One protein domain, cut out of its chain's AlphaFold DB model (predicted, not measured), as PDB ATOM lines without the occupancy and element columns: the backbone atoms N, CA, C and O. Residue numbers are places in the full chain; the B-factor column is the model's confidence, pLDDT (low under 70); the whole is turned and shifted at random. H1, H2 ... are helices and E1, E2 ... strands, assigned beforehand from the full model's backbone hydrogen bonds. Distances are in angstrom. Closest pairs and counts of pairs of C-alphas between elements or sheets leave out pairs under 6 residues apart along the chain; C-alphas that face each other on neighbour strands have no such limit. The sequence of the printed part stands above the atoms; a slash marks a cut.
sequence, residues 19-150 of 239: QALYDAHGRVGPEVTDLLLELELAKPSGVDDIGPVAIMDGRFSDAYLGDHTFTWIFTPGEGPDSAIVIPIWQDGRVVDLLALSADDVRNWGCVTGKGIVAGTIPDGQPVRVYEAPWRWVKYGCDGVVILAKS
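AT A GLANCE: This is residues 19 to 150 of the 239 residues of an uncharacterized protein of Afipia clevelandensis ATCC 49720 (UniProt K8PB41). One five-stranded antiparallel sheet, strongly curled like part of a barrel, folds back on itself, so that the leaf E2 E1 faces the leaf E4 E5 with E3 as the hinge. Three short helices lie round it, and a long link after E5 is tied to the small strand E6 by short pairings. The 132 printed residues hold three named helices and six named strands, in the order H1 H2 E1 E2 E3 E4 E5 H3 E6; the sheet's order is E2 E1 E3 E4 E5, and the class is mixed. The whole is compact, with a radius of gyration of the C-alphas of 14.0 A and spans of 43 by 41 by 28 A.

HOW THE PARTS SIT: In the sheet, E1, residues 54 to 65, bends by 78 degrees at residue 57 and pairs in staggered fashion: residues 54 to 58 with E3, residues 81 to 90, and residues 58 to 65 with E2, residues 68 to 76. N 56 and O 83 are 2.9 A apart, and N 61 and O 73 2.8 A, both within hydrogen-bond range. E3 bends by 50 degrees at residue 84 and forms a hairpin with E4, residues 93 to 101, where N 86 and O 98 are 2.8 A apart. E4 forms a hairpin with E5, residues 108 to 110, with N 99 and O 109 2.8 A apart; E3, E4 and E5 are a meander, each strand the antiparallel neighbour of the one before. Between the facing leaves, the closest C-alphas of E2 and E5, Trp 72 and Gly 109, are 4.4 A apart. H1, residues 19 to 25, is on the sheet at a height of 7.3 A, only just over E4, on which 3 of its C-alphas fall; it runs along the strands. H2, residues 30 to 38, and H3, residues 133 to 138, only graze the sheet. E6, residues 144 to 146, pairs with no named strand. In H1, H2 and H3 every O i to N i+4 pair is within hydrogen-bond range.

IN THESE COORDINATES: H1 begins at C-alpha 19, (323.968, 168.601, 337.950), and is 10.1 A long; H2 is 12.6 A. E1 spans 29.7 A, from (332.070, 159.910, 335.287) to (318.313, 151.145, 360.146); E2 24.1 A, E3 27.1 A and E4 23.8 A. E6 ends at C-alpha 146, (315.251, 150.958, 343.328).

THE WHOLE: The C-alphas of Pro 80 and Gly 124, the two farthest apart, are 44.1 A from each other. The printed part has no cut. The links H2 to E1 and E5 to H3 are long. Mean pLDDT of the printed part is 75.8; 37 residues are under 70, among them 42 to 51, 62 to 72 and 121 to 128.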
ATOM      1  N   GLN A  19     323.241 168.278 339.177       88.56
ATOM      2  CA  GLN A  19     323.968 168.601 337.950       88.56
ATOM      3  C   GLN A  19     325.217 169.425 338.266       88.56
ATOM      4  O   GLN A  19     326.298 169.119 337.768       88.56
ATOM      5  N   ALA A  20     325.099 170.430 339.137       87.94
ATOM      6  CA  ALA A  20     326.237 171.257 339.528       87.94
ATOM      7  C   ALA A  20     327.334 170.433 340.225       87.94
ATOM      8  O   ALA A  20     328.518 170.625 339.947       87.94
ATOM      9  N   LEU A  21     326.955 169.482 341.089       88.88
ATOM     10  CA  LEU A  21     327.903 168.540 341.694       88.88
ATOM     11  C   LEU A  21     328.578 167.659 340.641       88.88
ATOM     12  O   LEU A  21     329.790 167.437 340.709       88.88
ATOM     13  N   TYR A  22     327.804 167.175 339.666       90.56
ATOM     14  CA  TYR A  22     328.337 166.363 338.582       90.56
ATOM     15  C   TYR A  22     329.379 167.120 337.765       90.56
ATOM     16  O   TYR A  22     330.479 166.614 337.555       90.56
ATOM     17  N   ASP A  23     329.064 168.348 337.369       90.62
ATOM     18  CA  ASP A  23     329.947 169.178 336.553       90.62
ATOM     19  C   ASP A  23     331.214 169.599 337.314       90.62
ATOM     20  O   ASP A  23     332.278 169.755 336.713       90.62
ATOM     21  N   ALA A  24     331.116 169.783 338.635       89.69
ATOM     22  CA  ALA A  24     332.235 170.212 339.469       89.69
ATOM     23  C   ALA A  24     333.224 169.081 339.796       89.69
ATOM     24  O   ALA A  24     334.432 169.319 339.840       89.69
ATOM     25  N   HIS A  25     332.728 167.865 340.046       91.19
ATOM     26  CA  HIS A  25     333.539 166.760 340.575       91.19
ATOM     27  C   HIS A  25     333.715 165.591 339.599       91.19
ATOM     28  O   HIS A  25     334.612 164.766 339.781       91.19
ATOM     29  N   GLY A  26     332.874 165.506 338.568       90.75
ATOM     30  CA  GLY A  26     332.887 164.435 337.583       90.75
ATOM     31  C   GLY A  26     334.063 164.537 336.623       90.75
ATOM     32  O   GLY A  26     334.235 165.525 335.912       90.75
ATOM     33  N   ARG A  27     334.852 163.466 336.539       90.25
ATOM     34  CA  ARG A  27     335.874 163.290 335.504       90.25
ATOM     35  C   ARG A  27     335.388 162.277 334.477       90.25
ATOM     36  O   ARG A  27     335.240 161.094 334.781       90.25
ATOM     37  N   VAL A  28     335.130 162.750 333.261       84.75
ATOM     38  CA  VAL A  28     334.795 161.900 332.114       84.75
ATOM     39  C   VAL A  28     336.065 161.666 331.302       84.75
ATOM     40  O   VAL A  28     336.720 162.620 330.881       84.75
ATOM     41  N   GLY A  29     336.403 160.404 331.048       79.38
ATOM     42  CA  GLY A  29     337.632 160.056 330.345       79.38
ATOM     43  C   GLY A  29     337.744 158.570 329.998       79.38
ATOM     44  O   GLY A  29     336.860 157.779 330.345       79.38
ATOM     45  N   PRO A  30     338.818 158.172 329.291       78.81
ATOM     46  CA  PRO A  30     339.106 156.772 328.987       78.81
ATOM     47  C   PRO A  30     339.144 155.886 330.238       78.81
ATOM     48  O   PRO A  30     338.673 154.753 330.178       78.81
ATOM     49  N   GLU A  31     339.594 156.424 331.376       80.62
ATOM     50  CA  GLU A  31     339.653 155.708 332.653       80.62
ATOM     51  C   GLU A  31     338.295 155.140 333.098       80.62
ATOM     52  O   GLU A  31     338.238 154.053 333.665       80.62
ATOM     53  N   VAL A  32     337.187 155.815 332.770       81.12
ATOM     54  CA  VAL A  32     335.826 155.337 333.066       81.12
ATOM     55  C   VAL A  32     335.539 154.050 332.294       81.12
ATOM     56  O   VAL A  32     334.961 153.106 332.822       81.12
ATOM     57  N   THR A  33     335.938 154.008 331.019       76.31
ATOM     58  CA  THR A  33     335.743 152.829 330.169       76.31
ATOM     59  C   THR A  33     336.562 151.651 330.676       76.31
ATOM     60  O   THR A  33     336.030 150.545 330.739       76.31
ATOM     61  N   ASP A  34     337.828 151.884 331.017       80.06
ATOM     62  CA  ASP A  34     338.725 150.827 331.478       80.06
ATOM     63  C   ASP A  34     338.230 150.242 332.807       80.06
ATOM     64  O   ASP A  34     338.103 149.026 332.930       80.06
ATOM     65  N   LEU A  35     337.814 151.098 333.745       80.00
ATOM     66  CA  LEU A  35     337.279 150.672 335.035       80.00
ATOM     67  C   LEU A  35     335.966 149.879 334.898       80.00
ATOM     68  O   LEU A  35     335.786 148.852 335.547       80.00
ATOM     69  N   LEU A  36     335.050 150.306 334.020       78.94
ATOM     70  CA  LEU A  36     333.823 149.545 333.743       78.94
ATOM     71  C   LEU A  36     334.134 148.142 333.200       78.94
ATOM     72  O   LEU A  36     333.489 147.174 333.604       78.94
ATOM     73  N   LEU A  37     335.129 148.028 332.313       78.50
ATOM     74  CA  LEU A  37     335.573 146.745 331.771       78.50
ATOM     75  C   LEU A  37     336.210 145.859 332.849       78.50
ATOM     76  O   LEU A  37     335.892 144.671 332.907       78.50
ATOM     77  N   GLU A  38     337.073 146.420 333.701       79.94
ATOM     78  CA  GLU A  38     337.699 145.703 334.822       79.94
ATOM     79  C   GLU A  38     336.664 145.142 335.801       79.94
ATOM     80  O   GLU A  38     336.800 144.016 336.277       79.94
ATOM     81  N   LEU A  39     335.593 145.894 336.049       76.06
ATOM     82  CA  LEU A  39     334.509 145.505 336.951       76.06
ATOM     83  C   LEU A  39     333.473 144.577 336.295       76.06
ATOM     84  O   LEU A  39     332.438 144.278 336.897       76.06
ATOM     85  N   GLU A  40     333.731 144.127 335.061       79.12
ATOM     86  CA  GLU A  40     332.804 143.351 334.229       79.12
ATOM     87  C   GLU A  40     331.402 143.982 334.138       79.12
ATOM     88  O   GLU A  40     330.382 143.289 333.995       79.12
ATOM     89  N   LEU A  41     331.340 145.304 334.257       76.75
ATOM     90  CA  LEU A  41     330.132 146.063 334.029       76.75
ATOM     91  C   LEU A  41     330.006 146.273 332.524       76.75
ATOM     92  O   LEU A  41     330.985 146.523 331.816       76.75
ATOM     93  N   ALA A  42     328.785 146.151 332.006       66.06
ATOM     94  CA  ALA A  42     328.557 146.576 330.638       66.06
ATOM     95  C   ALA A  42     328.921 148.062 330.551       66.06
ATOM     96  O   ALA A  42     328.646 148.829 331.481       66.06
ATOM     97  N   LYS A  43     329.488 148.493 329.415       61.47
ATOM     98  CA  LYS A  43     329.359 149.910 329.080       61.47
ATOM     99  C   LYS A  43     327.865 150.227 329.178       61.47
ATOM    100  O   LYS A  43     327.078 149.456 328.618       61.47
ATOM    101  N   PRO A  44     327.457 151.314 329.850       57.53
ATOM    102  CA  PRO A  44     326.129 151.871 329.663       57.53
ATOM    103  C   PRO A  44     326.073 152.376 328.219       57.53
ATOM    104  O   PRO A  44     326.311 153.532 327.902       57.53
ATOM    105  N   SER A  45     325.912 151.436 327.301       43.03
ATOM    106  CA  SER A  45     325.800 151.627 325.874       43.03
ATOM    107  C   SER A  45     324.431 151.082 325.534       43.03
ATOM    108  O   SER A  45     324.291 149.877 325.322       43.03
ATOM    109  N   GLY A  46     323.415 151.941 325.562       45.00
ATOM    110  CA  GLY A  46     322.089 151.520 325.115       45.00
ATOM    111  C   GLY A  46     320.877 152.144 325.781       45.00
ATOM    112  O   GLY A  46     319.783 151.674 325.498       45.00
ATOM    113  N   VAL A  47     321.018 153.181 326.602       44.12
ATOM    114  CA  VAL A  47     319.857 153.973 327.011       44.12
ATOM    115  C   VAL A  47     320.242 155.430 326.846       44.12
ATOM    116  O   VAL A  47     321.113 155.922 327.562       44.12
ATOM    117  N   ASP A  48     319.624 156.107 325.884       47.75
ATOM    118  CA  ASP A  48     319.782 157.550 325.683       47.75
ATOM    119  C   ASP A  48     319.423 158.359 326.962       47.75
ATOM    120  O   ASP A  48     319.770 159.533 327.066       47.75
ATOM    121  N   ASP A  49     318.817 157.708 327.967       51.72
ATOM    122  CA  ASP A  49     318.287 158.300 329.202       51.72
ATOM    123  C   ASP A  49     319.278 158.386 330.382       51.72
ATOM    124  O   ASP A  49     318.988 159.075 331.355       51.72
ATOM    125  N   ILE A  50     320.427 157.693 330.366       59.03
ATOM    126  CA  ILE A  50     321.293 157.590 331.572       59.03
ATOM    127  C   ILE A  50     322.475 158.576 331.536       59.03
ATOM    128  O   ILE A  50     323.177 158.774 332.524       59.03
ATOM    129  N   GLY A  51     322.652 159.285 330.420       65.31
ATOM    130  CA  GLY A  51     323.658 160.337 330.288       65.31
ATOM    131  C   GLY A  51     325.112 159.851 330.429       65.31
ATOM    132  O   GLY A  51     325.393 158.649 330.471       65.31
ATOM    133  N   PRO A  52     326.079 160.781 330.434       78.94
ATOM    134  CA  PRO A  52     327.492 160.438 330.546       78.94
ATOM    135  C   PRO A  52     327.830 159.910 331.948       78.94
ATOM    136  O   PRO A  52     327.406 160.459 332.962       78.94
ATOM    137  N   VAL A  53     328.658 158.868 332.013       86.94
ATOM    138  CA  VAL A  53     329.211 158.338 333.270       86.94
ATOM    139  C   VAL A  53     330.564 158.986 333.554       86.94
ATOM    140  O   VAL A  53     331.362 159.180 332.635       86.94
ATOM    141  N   ALA A  54     330.828 159.293 334.822       91.25
ATOM    142  CA  ALA A  54     332.070 159.910 335.287       91.25
ATOM    143  C   ALA A  54     332.714 159.103 336.421       91.25
ATOM    144  O   ALA A  54     332.068 158.256 337.033       91.25
ATOM    145  N   ILE A  55     333.977 159.390 336.729       92.38
ATOM    146  CA  ILE A  55     334.597 159.027 338.008       92.38
ATOM    147  C   ILE A  55     334.581 160.252 338.920       92.38
ATOM    148  O   ILE A  55     334.922 161.351 338.480       92.38
ATOM    149  N   MET A  56     334.231 160.058 340.189       93.94
ATOM    150  CA  MET A  56     334.320 161.078 341.233       93.94
ATOM    151  C   MET A  56     335.094 160.553 342.433       93.94
ATOM    152  O   MET A  56     334.883 159.420 342.867       93.94
ATOM    153  N   ASP A  57     335.952 161.403 342.984       93.62
ATOM    154  CA  ASP A  57     336.575 161.162 344.283       93.62
ATOM    155  C   ASP A  57     335.639 161.671 345.390       93.62
ATOM    156  O   ASP A  57     334.857 162.610 345.188       93.62
ATOM    157  N   GLY A  58     335.668 161.015 346.548       91.19
ATOM    158  CA  GLY A  58     334.778 161.351 347.647       91.19
ATOM    159  C   GLY A  58     334.811 160.351 348.792       91.19
ATOM    160  O   GLY A  58     335.833 159.726 349.083       91.19
ATOM    161  N   ARG A  59     333.682 160.235 349.489       88.00
ATOM    162  CA  ARG A  59     333.536 159.345 350.643       88.00
ATOM    163  C   ARG A  59     332.177 158.663 350.655       88.00
ATOM    164  O   ARG A  59     331.149 159.339 350.621       88.00
ATOM    165  N   PHE A  60     332.170 157.346 350.811       82.88
ATOM    166  CA  PHE A  60     330.964 156.597 351.147       82.88
ATOM    167  C   PHE A  60     330.686 156.670 352.647       82.88
ATOM    168  O   PHE A  60     331.582 156.508 353.475       82.88
ATOM    169  N   SER A  61     329.428 156.919 352.996       74.94
ATOM    170  CA  SER A  61     328.966 156.946 354.378       74.94
ATOM    171  C   SER A  61     327.883 155.899 354.604       74.94
ATOM    172  O   SER A  61     326.926 155.762 353.830       74.94
ATOM    173  N   ASP A  62     328.053 155.173 355.702       67.06
ATOM    174  CA  ASP A  62     327.097 154.196 356.186       67.06
ATOM    175  C   ASP A  62     325.886 154.894 356.808       67.06
ATOM    176  O   ASP A  62     326.002 155.879 357.538       67.06
ATOM    177  N   ALA A  63     324.712 154.346 356.535       53.31
ATOM    178  CA  ALA A  63     323.478 154.623 357.242       53.31
ATOM    179  C   ALA A  63     323.049 153.374 358.018       53.31
ATOM    180  O   ALA A  63     323.367 152.237 357.656       53.31
ATOM    181  N   TYR A  64     322.318 153.599 359.104       50.06
ATOM    182  CA  TYR A  64     321.898 152.553 360.028       50.06
ATOM    183  C   TYR A  64     320.370 152.549 360.137       50.06
ATOM    184  O   TYR A  64     319.766 153.587 360.402       50.06
ATOM    185  N   LEU A  65     319.748 151.383 359.947       41.72
ATOM    186  CA  LEU A  65     318.313 151.145 360.146       41.72
ATOM    187  C   LEU A  65     318.160 149.919 361.047       41.72
ATOM    188  O   LEU A  65     318.281 148.776 360.599       41.72
ATOM    189  N   GLY A  66     317.940 150.164 362.339       51.75
ATOM    190  CA  GLY A  66     318.013 149.121 363.362       51.75
ATOM    191  C   GLY A  66     319.409 148.490 363.402       51.75
ATOM    192  O   GLY A  66     320.408 149.203 363.464       51.75
ATOM    193  N   ASP A  67     319.469 147.161 363.305       47.25
ATOM    194  CA  ASP A  67     320.724 146.392 363.288       47.25
ATOM    195  C   ASP A  67     321.331 146.254 361.877       47.25
ATOM    196  O   ASP A  67     322.331 145.560 361.679       47.25
ATOM    197  N   HIS A  68     320.728 146.892 360.870       39.22
ATOM    198  CA  HIS A  68     321.207 146.857 359.494       39.22
ATOM    199  C   HIS A  68     322.043 148.098 359.182       39.22
ATOM    200  O   HIS A  68     321.591 149.227 359.353       39.22
ATOM    201  N   THR A  69     323.258 147.878 358.679       46.00
ATOM    202  CA  THR A  69     324.116 148.928 358.113       46.00
ATOM    203  C   THR A  69     324.024 148.877 356.594       46.00
ATOM    204  O   THR A  69     324.114 147.798 356.003       46.00
ATOM    205  N   PHE A  70     323.837 150.023 355.955       53.47
ATOM    206  CA  PHE A  70     323.806 150.144 354.506       53.47
ATOM    207  C   PHE A  70     324.488 151.434 354.073       53.47
ATOM    208  O   PHE A  70     324.157 152.508 354.555       53.47
ATOM    209  N   THR A  71     325.396 151.352 353.105       56.16
ATOM    210  CA  THR A  71     325.936 152.547 352.460       56.16
ATOM    211  C   THR A  71     324.804 153.281 351.755       56.16
ATOM    212  O   THR A  71     324.141 152.689 350.896       56.16
ATOM    213  N   TRP A  72     324.546 154.525 352.144       65.81
ATOM    214  CA  TRP A  72     323.442 155.311 351.587       65.81
ATOM    215  C   TRP A  72     323.942 156.533 350.835       65.81
ATOM    216  O   TRP A  72     323.428 156.821 349.760       65.81
ATOM    217  N   ILE A  73     324.958 157.213 351.371       75.88
ATOM    218  CA  ILE A  73     325.401 158.514 350.866       75.88
ATOM    219  C   ILE A  73     326.805 158.397 350.298       75.88
ATOM    220  O   ILE A  73     327.698 157.855 350.951       75.88
ATOM    221  N   PHE A  74     327.000 158.941 349.104       84.88
ATOM    222  CA  PHE A  74     328.315 159.296 348.599       84.88
ATOM    223  C   PHE A  74     328.464 160.816 348.637       84.88
ATOM    224  O   PHE A  74     327.630 161.536 348.100       84.88
ATOM    225  N   THR A  75     329.522 161.299 349.278       86.31
ATOM    226  CA  THR A  75     329.837 162.725 349.404       86.31
ATOM    227  C   THR A  75     330.967 163.046 348.423       86.31
ATOM    228  O   THR A  75     332.099 162.629 348.689       86.31
ATOM    229  N   PRO A  76     330.701 163.743 347.298       88.00
ATOM    230  CA  PRO A  76     331.734 164.121 346.334       88.00
ATOM    231  C   PRO A  76     332.721 165.132 346.925       88.00
ATOM    232  O   PRO A  76     332.346 165.951 347.768       88.00
ATOM    233  N   GLY A  77     333.970 165.100 346.454       85.12
ATOM    234  CA  GLY A  77     335.013 166.048 346.838       85.12
ATOM    235  C   GLY A  77     336.262 165.349 347.367       85.12
ATOM    236  O   GLY A  77     336.801 164.453 346.723       85.12
ATOM    237  N   GLU A  78     336.751 165.774 348.531       71.38
ATOM    238  CA  GLU A  78     337.955 165.197 349.131       71.38
ATOM    239  C   GLU A  78     337.614 164.010 350.041       71.38
ATOM    240  O   GLU A  78     337.018 164.148 351.112       71.38
ATOM    241  N   GLY A  79     338.039 162.818 349.633       81.94
ATOM    242  CA  GLY A  79     337.939 161.613 350.442       81.94
ATOM    243  C   GLY A  79     338.775 160.469 349.868       81.94
ATOM    244  O   GLY A  79     339.375 160.617 348.805       81.94
ATOM    245  N   PRO A  80     338.904 159.359 350.614       87.88
ATOM    246  CA  PRO A  80     339.765 158.249 350.220       87.88
ATOM    247  C   PRO A  80     339.154 157.375 349.120       87.88
ATOM    248  O   PRO A  80     339.864 156.539 348.567       87.88
ATOM    249  N   ASP A  81     337.862 157.539 348.833       91.12
ATOM    250  CA  ASP A  81     337.118 156.646 347.960       91.12
ATOM    251  C   ASP A  81     337.032 157.222 346.546       91.12
ATOM    252  O   ASP A  81     336.916 158.433 346.351       91.12
ATOM    253  N   SER A  82     337.018 156.333 345.556       92.69
ATOM    254  CA  SER A  82     336.702 156.673 344.171       92.69
ATOM    255  C   SER A  82     335.453 155.917 343.729       92.69
ATOM    256  O   SER A  82     335.258 154.747 344.081       92.69
ATOM    257  N   ALA A  83     334.582 156.589 342.982       92.38
ATOM    258  CA  ALA A  83     333.308 156.044 342.547       92.38
ATOM    259  C   ALA A  83     333.054 156.284 341.059       92.38
ATOM    260  O   ALA A  83     333.314 157.365 340.536       92.38
ATOM    261  N   ILE A  84     332.464 155.288 340.400       91.94
ATOM    262  CA  ILE A  84     331.775 155.465 339.125       91.94
ATOM    263  C   ILE A  84     330.435 156.124 339.427       91.94
ATOM    264  O   ILE A  84     329.619 155.565 340.161       91.94
ATOM    265  N   VAL A  85     330.198 157.294 338.847       91.50
ATOM    266  CA  VAL A  85     328.997 158.086 339.076       91.50
ATOM    267  C   VAL A  85     328.137 158.147 337.825       91.50
ATOM    268  O   VAL A  85     328.599 158.496 336.736       91.50
ATOM    269  N   ILE A  86     326.868 157.802 338.014       89.69
ATOM    270  CA  ILE A  86     325.840 157.716 336.988       89.69
ATOM    271  C   ILE A  86     324.751 158.743 337.324       89.69
ATOM    272  O   ILE A  86     324.142 158.637 338.395       89.69
ATOM    273  N   PRO A  87     324.492 159.738 336.457       88.31
ATOM    274  CA  PRO A  87     323.433 160.703 336.698       88.31
ATOM    275  C   PRO A  87     322.052 160.059 336.551       88.31
ATOM    276  O   PRO A  87     321.803 159.266 335.643       88.31
ATOM    277  N   ILE A  88     321.148 160.407 337.462       83.56
ATOM    278  CA  ILE A  88     319.758 159.955 337.461       83.56
ATOM    279  C   ILE A  88     318.902 161.072 336.880       83.56
ATOM    280  O   ILE A  88     318.767 162.137 337.485       83.56
ATOM    281  N   TRP A  89     318.341 160.825 335.699       79.38
ATOM    282  CA  TRP A  89     317.531 161.792 334.970       79.38
ATOM    283  C   TRP A  89     316.042 161.591 335.239       79.38
ATOM    284  O   TRP A  89     315.545 160.467 335.240       79.38
ATOM    285  N   GLN A  90     315.321 162.693 335.408       73.06
ATOM    286  CA  GLN A  90     313.863 162.728 335.450       73.06
ATOM    287  C   GLN A  90     313.402 164.017 334.772       73.06
ATOM    288  O   GLN A  90     313.924 165.083 335.083       73.06
ATOM    289  N   ASP A  91     312.468 163.935 333.824       74.62
ATOM    290  CA  ASP A  91     311.933 165.098 333.092       74.62
ATOM    291  C   ASP A  91     313.017 166.014 332.480       74.62
ATOM    292  O   ASP A  91     312.902 167.238 332.469       74.62
ATOM    293  N   GLY A  92     314.107 165.417 331.984       77.12
ATOM    294  CA  GLY A  92     315.208 166.143 331.341       77.12
ATOM    295  C   GLY A  92     316.153 166.885 332.293       77.12
ATOM    296  O   GLY A  92     316.982 167.661 331.825       77.12
ATOM    297  N   ARG A  93     316.067 166.646 333.608       81.81
ATOM    298  CA  ARG A  93     317.005 167.163 334.618       81.81
ATOM    299  C   ARG A  93     317.664 166.031 335.398       81.81
ATOM    300  O   ARG A  93     317.039 164.998 335.633       81.81
ATOM    301  N   VAL A  94     318.897 166.247 335.847       84.81
ATOM    302  CA  VAL A  94     319.553 165.351 336.805       84.81
ATOM    303  C   VAL A  94     318.986 165.632 338.189       84.81
ATOM    304  O   VAL A  94     319.169 166.718 338.735       84.81
ATOM    305  N   VAL A  95     318.257 164.663 338.739       80.19
ATOM    306  CA  VAL A  95     317.650 164.773 340.073       80.19
ATOM    307  C   VAL A  95     318.544 164.204 341.164       80.19
ATOM    308  O   VAL A  95     318.433 164.625 342.309       80.19
ATOM    309  N   ASP A  96     319.434 163.273 340.819       84.56
ATOM    310  CA  ASP A  96     320.393 162.675 341.745       84.56
ATOM    311  C   ASP A  96     321.563 162.031 340.993       84.56
ATOM    312  O   ASP A  96     321.561 161.949 339.766       84.56
ATOM    313  N   LEU A  97     322.549 161.532 341.733       87.94
ATOM    314  CA  LEU A  97     323.690 160.788 341.225       87.94
ATOM    315  C   LEU A  97     323.809 159.456 341.969       87.94
ATOM    316  O   LEU A  97     323.898 159.429 343.198       87.94
ATOM    317  N   LEU A  98     323.860 158.354 341.224       89.75
ATOM    318  CA  LEU A  98     324.201 157.032 341.742       89.75
ATOM    319  C   LEU A  98     325.720 156.859 341.713       89.75
ATOM    320  O   LEU A  98     326.326 156.929 340.649       89.75
ATOM    321  N   ALA A  99     326.320 156.559 342.859       90.88
ATOM    322  CA  ALA A  99     327.743 156.285 342.999       90.88
ATOM    323  C   ALA A  99     327.982 154.795 343.284       90.88
ATOM    324  O   ALA A  99     327.493 154.261 344.279       90.88
ATOM    325  N   LEU A 100     328.759 154.128 342.427       91.25
ATOM    326  CA  LEU A 100     329.262 152.765 342.611       91.25
ATOM    327  C   LEU A 100     330.741 152.835 342.987       91.25
ATOM    328  O   LEU A 100     331.512 153.464 342.271       91.25
ATOM    329  N   SER A 101     331.161 152.189 344.073       90.06
ATOM    330  CA  SER A 101     332.580 152.159 344.443       90.06
ATOM    331  C   SER A 101     333.419 151.502 343.342       90.06
ATOM    332  O   SER A 101     333.038 150.466 342.793       90.06
ATOM    333  N   ALA A 102     334.566 152.111 343.040       89.81
ATOM    334  CA  ALA A 102     335.539 151.582 342.089       89.81
ATOM    335  C   ALA A 102     336.234 150.303 342.598       89.81
ATOM    336  O   ALA A 102     336.651 149.484 341.787       89.81
ATOM    337  N   ASP A 103     336.319 150.112 343.920       87.69
ATOM    338  CA  ASP A 103     336.975 148.949 344.537       87.69
ATOM    339  C   ASP A 103     336.023 147.755 344.711       87.69
ATOM    340  O   ASP A 103     336.419 146.596 344.568       87.69
ATOM    341  N   ASP A 104     334.754 148.021 345.037       86.06
ATOM    342  CA  ASP A 104     333.710 147.002 345.161       86.06
ATOM    343  C   ASP A 104     332.348 147.577 344.766       86.06
ATOM    344  O   ASP A 104     331.676 148.216 345.570       86.06
ATOM    345  N   VAL A 105     331.878 147.274 343.555       84.31
ATOM    346  CA  VAL A 105     330.594 147.766 343.009       84.31
ATOM    347  C   VAL A 105     329.355 147.364 343.819       84.31
ATOM    348  O   VAL A 105     328.262 147.894 343.600       84.31
ATOM    349  N   ARG A 106     329.480 146.416 344.757       80.44
ATOM    350  CA  ARG A 106     328.409 146.092 345.714       80.44
ATOM    351  C   ARG A 106     328.252 147.186 346.767       80.44
ATOM    352  O   ARG A 106     327.171 147.314 347.343       80.44
ATOM    353  N   ASN A 107     329.302 147.971 346.993       82.44
ATOM    354  CA  ASN A 107     329.262 149.207 347.745       82.44
ATOM    355  C   ASN A 107     328.807 150.348 346.823       82.44
ATOM    356  O   ASN A 107     329.444 150.663 345.821       82.44
ATOM    357  N   TRP A 108     327.667 150.940 347.152       86.56
ATOM    358  CA  TRP A 108     327.057 152.005 346.365       86.56
ATOM    359  C   TRP A 108     326.179 152.888 347.243       86.56
ATOM    360  O   TRP A 108     325.681 152.420 348.271       86.56
ATOM    361  N   GLY A 109     325.959 154.126 346.812       83.06
ATOM    362  CA  GLY A 109     325.108 155.114 347.471       83.06
ATOM    363  C   GLY A 109     324.601 156.166 346.486       83.06
ATOM    364  O   GLY A 109     324.982 156.157 345.316       83.06
ATOM    365  N   CYS A 110     323.743 157.062 346.961       82.75
ATOM    366  CA  CYS A 110     323.279 158.231 346.218       82.75
ATOM    367  C   CYS A 110     323.958 159.496 346.750       82.75
ATOM    368  O   CYS A 110     324.406 159.521 347.896       82.75
ATOM    369  N   VAL A 111     324.043 160.548 345.941       81.38
ATOM    370  CA  VAL A 111     324.681 161.802 346.370       81.38
ATOM    371  C   VAL A 111     323.705 162.686 347.129       81.38
ATOM    372  O   VAL A 111     323.949 163.045 348.277       81.38
ATOM    373  N   THR A 112     322.570 163.001 346.515       73.31
ATOM    374  CA  THR A 112     321.534 163.856 347.107       73.31
ATOM    375  C   THR A 112     320.403 163.050 347.733       73.31
ATOM    376  O   THR A 112     319.605 163.611 348.467       73.31
ATOM    377  N   GLY A 113     320.287 161.751 347.441       68.12
ATOM    378  CA  GLY A 113     319.209 160.898 347.949       68.12
ATOM    379  C   GLY A 113     317.812 161.255 347.424       68.12
ATOM    380  O   GLY A 113     316.836 160.659 347.871       68.12
ATOM    381  N   LYS A 114     317.707 162.212 346.490       68.94
ATOM    382  CA  LYS A 114     316.456 162.618 345.834       68.94
ATOM    383  C   LYS A 114     316.005 161.586 344.786       68.94
ATOM    384  O   LYS A 114     314.836 161.556 344.410       68.94
ATOM    385  N   GLY A 115     316.910 160.723 344.320       66.12
ATOM    386  CA  GLY A 115     316.621 159.657 343.369       66.12
ATOM    387  C   GLY A 115     316.080 158.417 344.072       66.12
ATOM    388  O   GLY A 115     316.808 157.726 344.778       66.12
ATOM    389  N   ILE A 116     314.805 158.092 343.850       65.50
ATOM    390  CA  ILE A 116     314.173 156.891 344.430       65.50
ATOM    391  C   ILE A 116     314.327 155.683 343.494       65.50
ATOM    392  O   ILE A 116     314.525 154.548 343.943       65.50
ATOM    393  N   VAL A 117     314.265 155.928 342.185       71.69
ATOM    394  CA  VAL A 117     314.319 154.921 341.121       71.69
ATOM    395  C   VAL A 117     315.231 155.430 340.010       71.69
ATOM    396  O   VAL A 117     315.209 156.616 339.694       71.69
ATOM    397  N   ALA A 118     316.014 154.535 339.411       78.31
ATOM    398  CA  ALA A 118     316.736 154.800 338.171       78.31
ATOM    399  C   ALA A 118     316.210 153.919 337.034       78.31
ATOM    400  O   ALA A 118     315.862 152.757 337.264       78.31
ATOM    401  N   GLY A 119     316.203 154.468 335.817       77.06
ATOM    402  CA  GLY A 119     315.667 153.835 334.610       77.06
ATOM    403  C   GLY A 119     314.259 154.317 334.254       77.06
ATOM    404  O   GLY A 119     313.636 155.074 334.995       77.06
ATOM    405  N   THR A 120     313.761 153.853 333.111       70.06
ATOM    406  CA  THR A 120     312.465 154.265 332.555       70.06
ATOM    407  C   THR A 120     311.445 153.138 332.729       70.06
ATOM    408  O   THR A 120     311.754 151.970 332.486       70.06
ATOM    409  N   ILE A 121     310.223 153.477 333.149       67.94
ATOM    410  CA  ILE A 121     309.086 152.547 333.221       67.94
ATOM    411  C   ILE A 121     308.311 152.667 331.899       67.94
ATOM    412  O   ILE A 121     307.602 153.652 331.711       67.94
ATOM    413  N   PRO A 122     308.454 151.724 330.950       63.56
ATOM    414  CA  PRO A 122     307.706 151.767 329.698       63.56
ATOM    415  C   PRO A 122     306.198 151.570 329.906       63.56
ATOM    416  O   PRO A 122     305.765 150.678 330.642       63.56
ATOM    417  N   ASP A 123     305.398 152.352 329.179       66.06
ATOM    418  CA  ASP A 123     303.937 152.269 329.205       66.06
ATOM    419  C   ASP A 123     303.423 150.887 328.777       66.06
ATOM    420  O   ASP A 123     303.629 150.436 327.646       66.06
ATOM    421  N   GLY A 124     302.701 150.222 329.684       59.44
ATOM    422  CA  GLY A 124     301.963 148.986 329.403       59.44
ATOM    423  C   GLY A 124     302.833 147.769 329.067       59.44
ATOM    424  O   GLY A 124     302.333 146.807 328.479       59.44
ATOM    425  N   GLN A 125     304.125 147.794 329.406       59.22
ATOM    426  CA  GLN A 125     305.055 146.678 329.216       59.22
ATOM    427  C   GLN A 125     305.546 146.152 330.572       59.22
ATOM    428  O   GLN A 125     305.768 146.940 331.491       59.22
ATOM    429  N   PRO A 126     305.781 144.834 330.711       61.59
ATOM    430  CA  PRO A 126     306.466 144.294 331.877       61.59
ATOM    431  C   PRO A 126     307.833 144.955 332.077       61.59
ATOM    432  O   PRO A 126     308.663 144.960 331.166       61.59
ATOM    433  N   VAL A 127     308.082 145.464 333.283       68.00
ATOM    434  CA  VAL A 127     309.348 146.112 333.640       68.00
ATOM    435  C   VAL A 127     310.214 145.157 334.446       68.00
ATOM    436  O   VAL A 127     309.764 144.531 335.405       68.00
ATOM    437  N   ARG A 128     311.488 145.041 334.067       67.81
ATOM    438  CA  ARG A 128     312.469 144.322 334.877       67.81
ATOM    439  C   ARG A 128     312.924 145.219 336.025       67.81
ATOM    440  O   ARG A 128     313.378 146.332 335.788       67.81
ATOM    441  N   VAL A 129     312.841 144.711 337.250       70.88
ATOM    442  CA  VAL A 129     313.347 145.386 338.452       70.88
ATOM    443  C   VAL A 129     314.608 144.669 338.920       70.88
ATOM    444  O   VAL A 129     314.594 143.454 339.119       70.88
ATOM    445  N   TYR A 130     315.705 145.402 339.087       72.00
ATOM    446  CA  TYR A 130     316.964 144.845 339.577       72.00
ATOM    447  C   TYR A 130     317.097 145.003 341.091       72.00
ATOM    448  O   TYR A 130     316.763 146.041 341.652       72.00
ATOM    449  N   GLU A 131     317.663 143.984 341.744       69.81
ATOM    450  CA  GLU A 131     317.933 143.998 343.193       69.81
ATOM    451  C   GLU A 131     319.024 144.992 343.611       69.81
ATOM    452  O   GLU A 131     319.133 145.336 344.782       69.81
ATOM    453  N   ALA A 132     319.896 145.381 342.679       75.25
ATOM    454  CA  ALA A 132     321.061 146.193 342.977       75.25
ATOM    455  C   ALA A 132     321.521 146.961 341.732       75.25
ATOM    456  O   ALA A 132     321.479 146.403 340.627       75.25
ATOM    457  N   PRO A 133     322.033 148.195 341.888       82.56
ATOM    458  CA  PRO A 133     322.398 149.025 340.746       82.56
ATOM    459  C   PRO A 133     323.539 148.453 339.904       82.56
ATOM    460  O   PRO A 133     323.478 148.516 338.682       82.56
ATOM    461  N   TRP A 134     324.525 147.779 340.505       82.50
ATOM    462  CA  TRP A 134     325.586 147.115 339.735       82.50
ATOM    463  C   TRP A 134     325.045 146.016 338.806       82.50
ATOM    464  O   TRP A 134     325.580 145.820 337.717       82.50
ATOM    465  N   ARG A 135     323.961 145.313 339.186       80.19
ATOM    466  CA  ARG A 135     323.299 144.354 338.286       80.19
ATOM    467  C   ARG A 135     322.588 145.083 337.162       80.19
ATOM    468  O   ARG A 135     322.754 144.692 336.014       80.19
ATOM    469  N   TRP A 136     321.834 146.129 337.483       83.69
ATOM    470  CA  TRP A 136     321.167 146.961 336.481       83.69
ATOM    471  C   TRP A 136     322.160 147.451 335.418       83.69
ATOM    472  O   TRP A 136     321.962 147.179 334.235       83.69
ATOM    473  N   VAL A 137     323.301 148.007 335.840       82.56
ATOM    474  CA  VAL A 137     324.385 148.432 334.938       82.56
ATOM    475  C   VAL A 137     324.974 147.254 334.159       82.56
ATOM    476  O   VAL A 137     325.101 147.333 332.938       82.56
ATOM    477  N   LYS A 138     325.274 146.127 334.820       81.19
ATOM    478  CA  LYS A 138     325.800 144.911 334.166       81.19
ATOM    479  C   LYS A 138     324.903 144.401 333.035       81.19
ATOM    480  O   LYS A 138     325.408 143.849 332.063       81.19
ATOM    481  N   TYR A 139     323.592 144.593 333.146       77.81
ATOM    482  CA  TYR A 139     322.617 144.197 332.131       77.81
ATOM    483  C   TYR A 139     322.221 145.344 331.192       77.81
ATOM    484  O   TYR A 139     321.119 145.340 330.647       77.81
ATOM    485  N   GLY A 140     323.111 146.319 330.988       75.81
ATOM    486  CA  GLY A 140     322.907 147.400 330.023       75.81
ATOM    487  C   GLY A 140     321.793 148.368 330.411       75.81
ATOM    488  O   GLY A 140     321.264 149.053 329.546       75.81
ATOM    489  N   CYS A 141     321.445 148.420 331.697       79.31
ATOM    490  CA  CYS A 141     320.396 149.271 332.248       79.31
ATOM    491  C   CYS A 141     318.979 148.997 331.694       79.31
ATOM    492  O   CYS A 141     318.131 149.884 331.677       79.31
ATOM    493  N   ASP A 142     318.710 147.757 331.271       76.56
ATOM    494  CA  ASP A 142     317.424 147.298 330.721       76.56
ATOM    495  C   ASP A 142     316.352 147.083 331.809       76.56
ATOM    496  O   ASP A 142     316.156 145.968 332.305       76.56
ATOM    497  N   GLY A 143     315.672 148.160 332.204       76.62
ATOM    498  CA  GLY A 143     314.626 148.173 333.229       76.62
ATOM    499  C   GLY A 143     314.906 149.216 334.306       76.62
ATOM    500  O   GLY A 143     315.567 150.222 334.041       76.62
ATOM    501  N   VAL A 144     314.435 148.964 335.527       78.94
ATOM    502  CA  VAL A 144     314.583 149.894 336.654       78.94
ATOM    503  C   VAL A 144     315.336 149.288 337.829       78.94
ATOM    504  O   VAL A 144     315.321 148.077 338.058       78.94
ATOM    505  N   VAL A 145     315.956 150.147 338.628       77.50
ATOM    506  CA  VAL A 145     316.511 149.787 339.934       77.50
ATOM    507  C   VAL A 145     316.006 150.742 341.003       77.50
ATOM    508  O   VAL A 145     315.960 151.953 340.804       77.50
ATOM    509  N   ILE A 146     315.631 150.181 342.151       76.38
ATOM    510  CA  ILE A 146     315.251 150.958 343.328       76.38
ATOM    511  C   ILE A 146     316.531 151.374 344.053       76.38
ATOM    512  O   ILE A 146     317.353 150.530 344.411       76.38
ATOM    513  N   LEU A 147     316.705 152.676 344.257       72.44
ATOM    514  CA  LEU A 147     317.891 153.245 344.903       72.44
ATOM    515  C   LEU A 147     317.733 153.332 346.428       72.44
ATOM    516  O   LEU A 147     318.715 153.389 347.167       72.44
ATOM    517  N   ALA A 148     316.498 153.232 346.921       64.81
ATOM    518  CA  ALA A 148     316.217 153.178 348.344       64.81
ATOM    519  C   ALA A 148     316.478 151.776 348.931       64.81
ATOM    520  O   ALA A 148     315.586 150.936 348.971       64.81
ATOM    521  N   LYS A 149     317.681 151.504 349.457       52.72
ATOM    522  CA  LYS A 149     318.000 150.244 350.173       52.72
ATOM    523  C   LYS A 149     317.036 149.895 351.320       52.72
ATOM    524  O   LYS A 149     316.838 148.714 351.593       52.72
ATOM    525  N   SER A 150     316.400 150.875 351.967       49.50
ATOM    526  CA  SER A 150     315.348 150.644 352.976       49.50
ATOM    527  C   SER A 150     314.130 149.894 352.417       49.50
ATOM    528  O   SER A 150     313.436 149.206 353.164       49.50
TER     529      SER A 150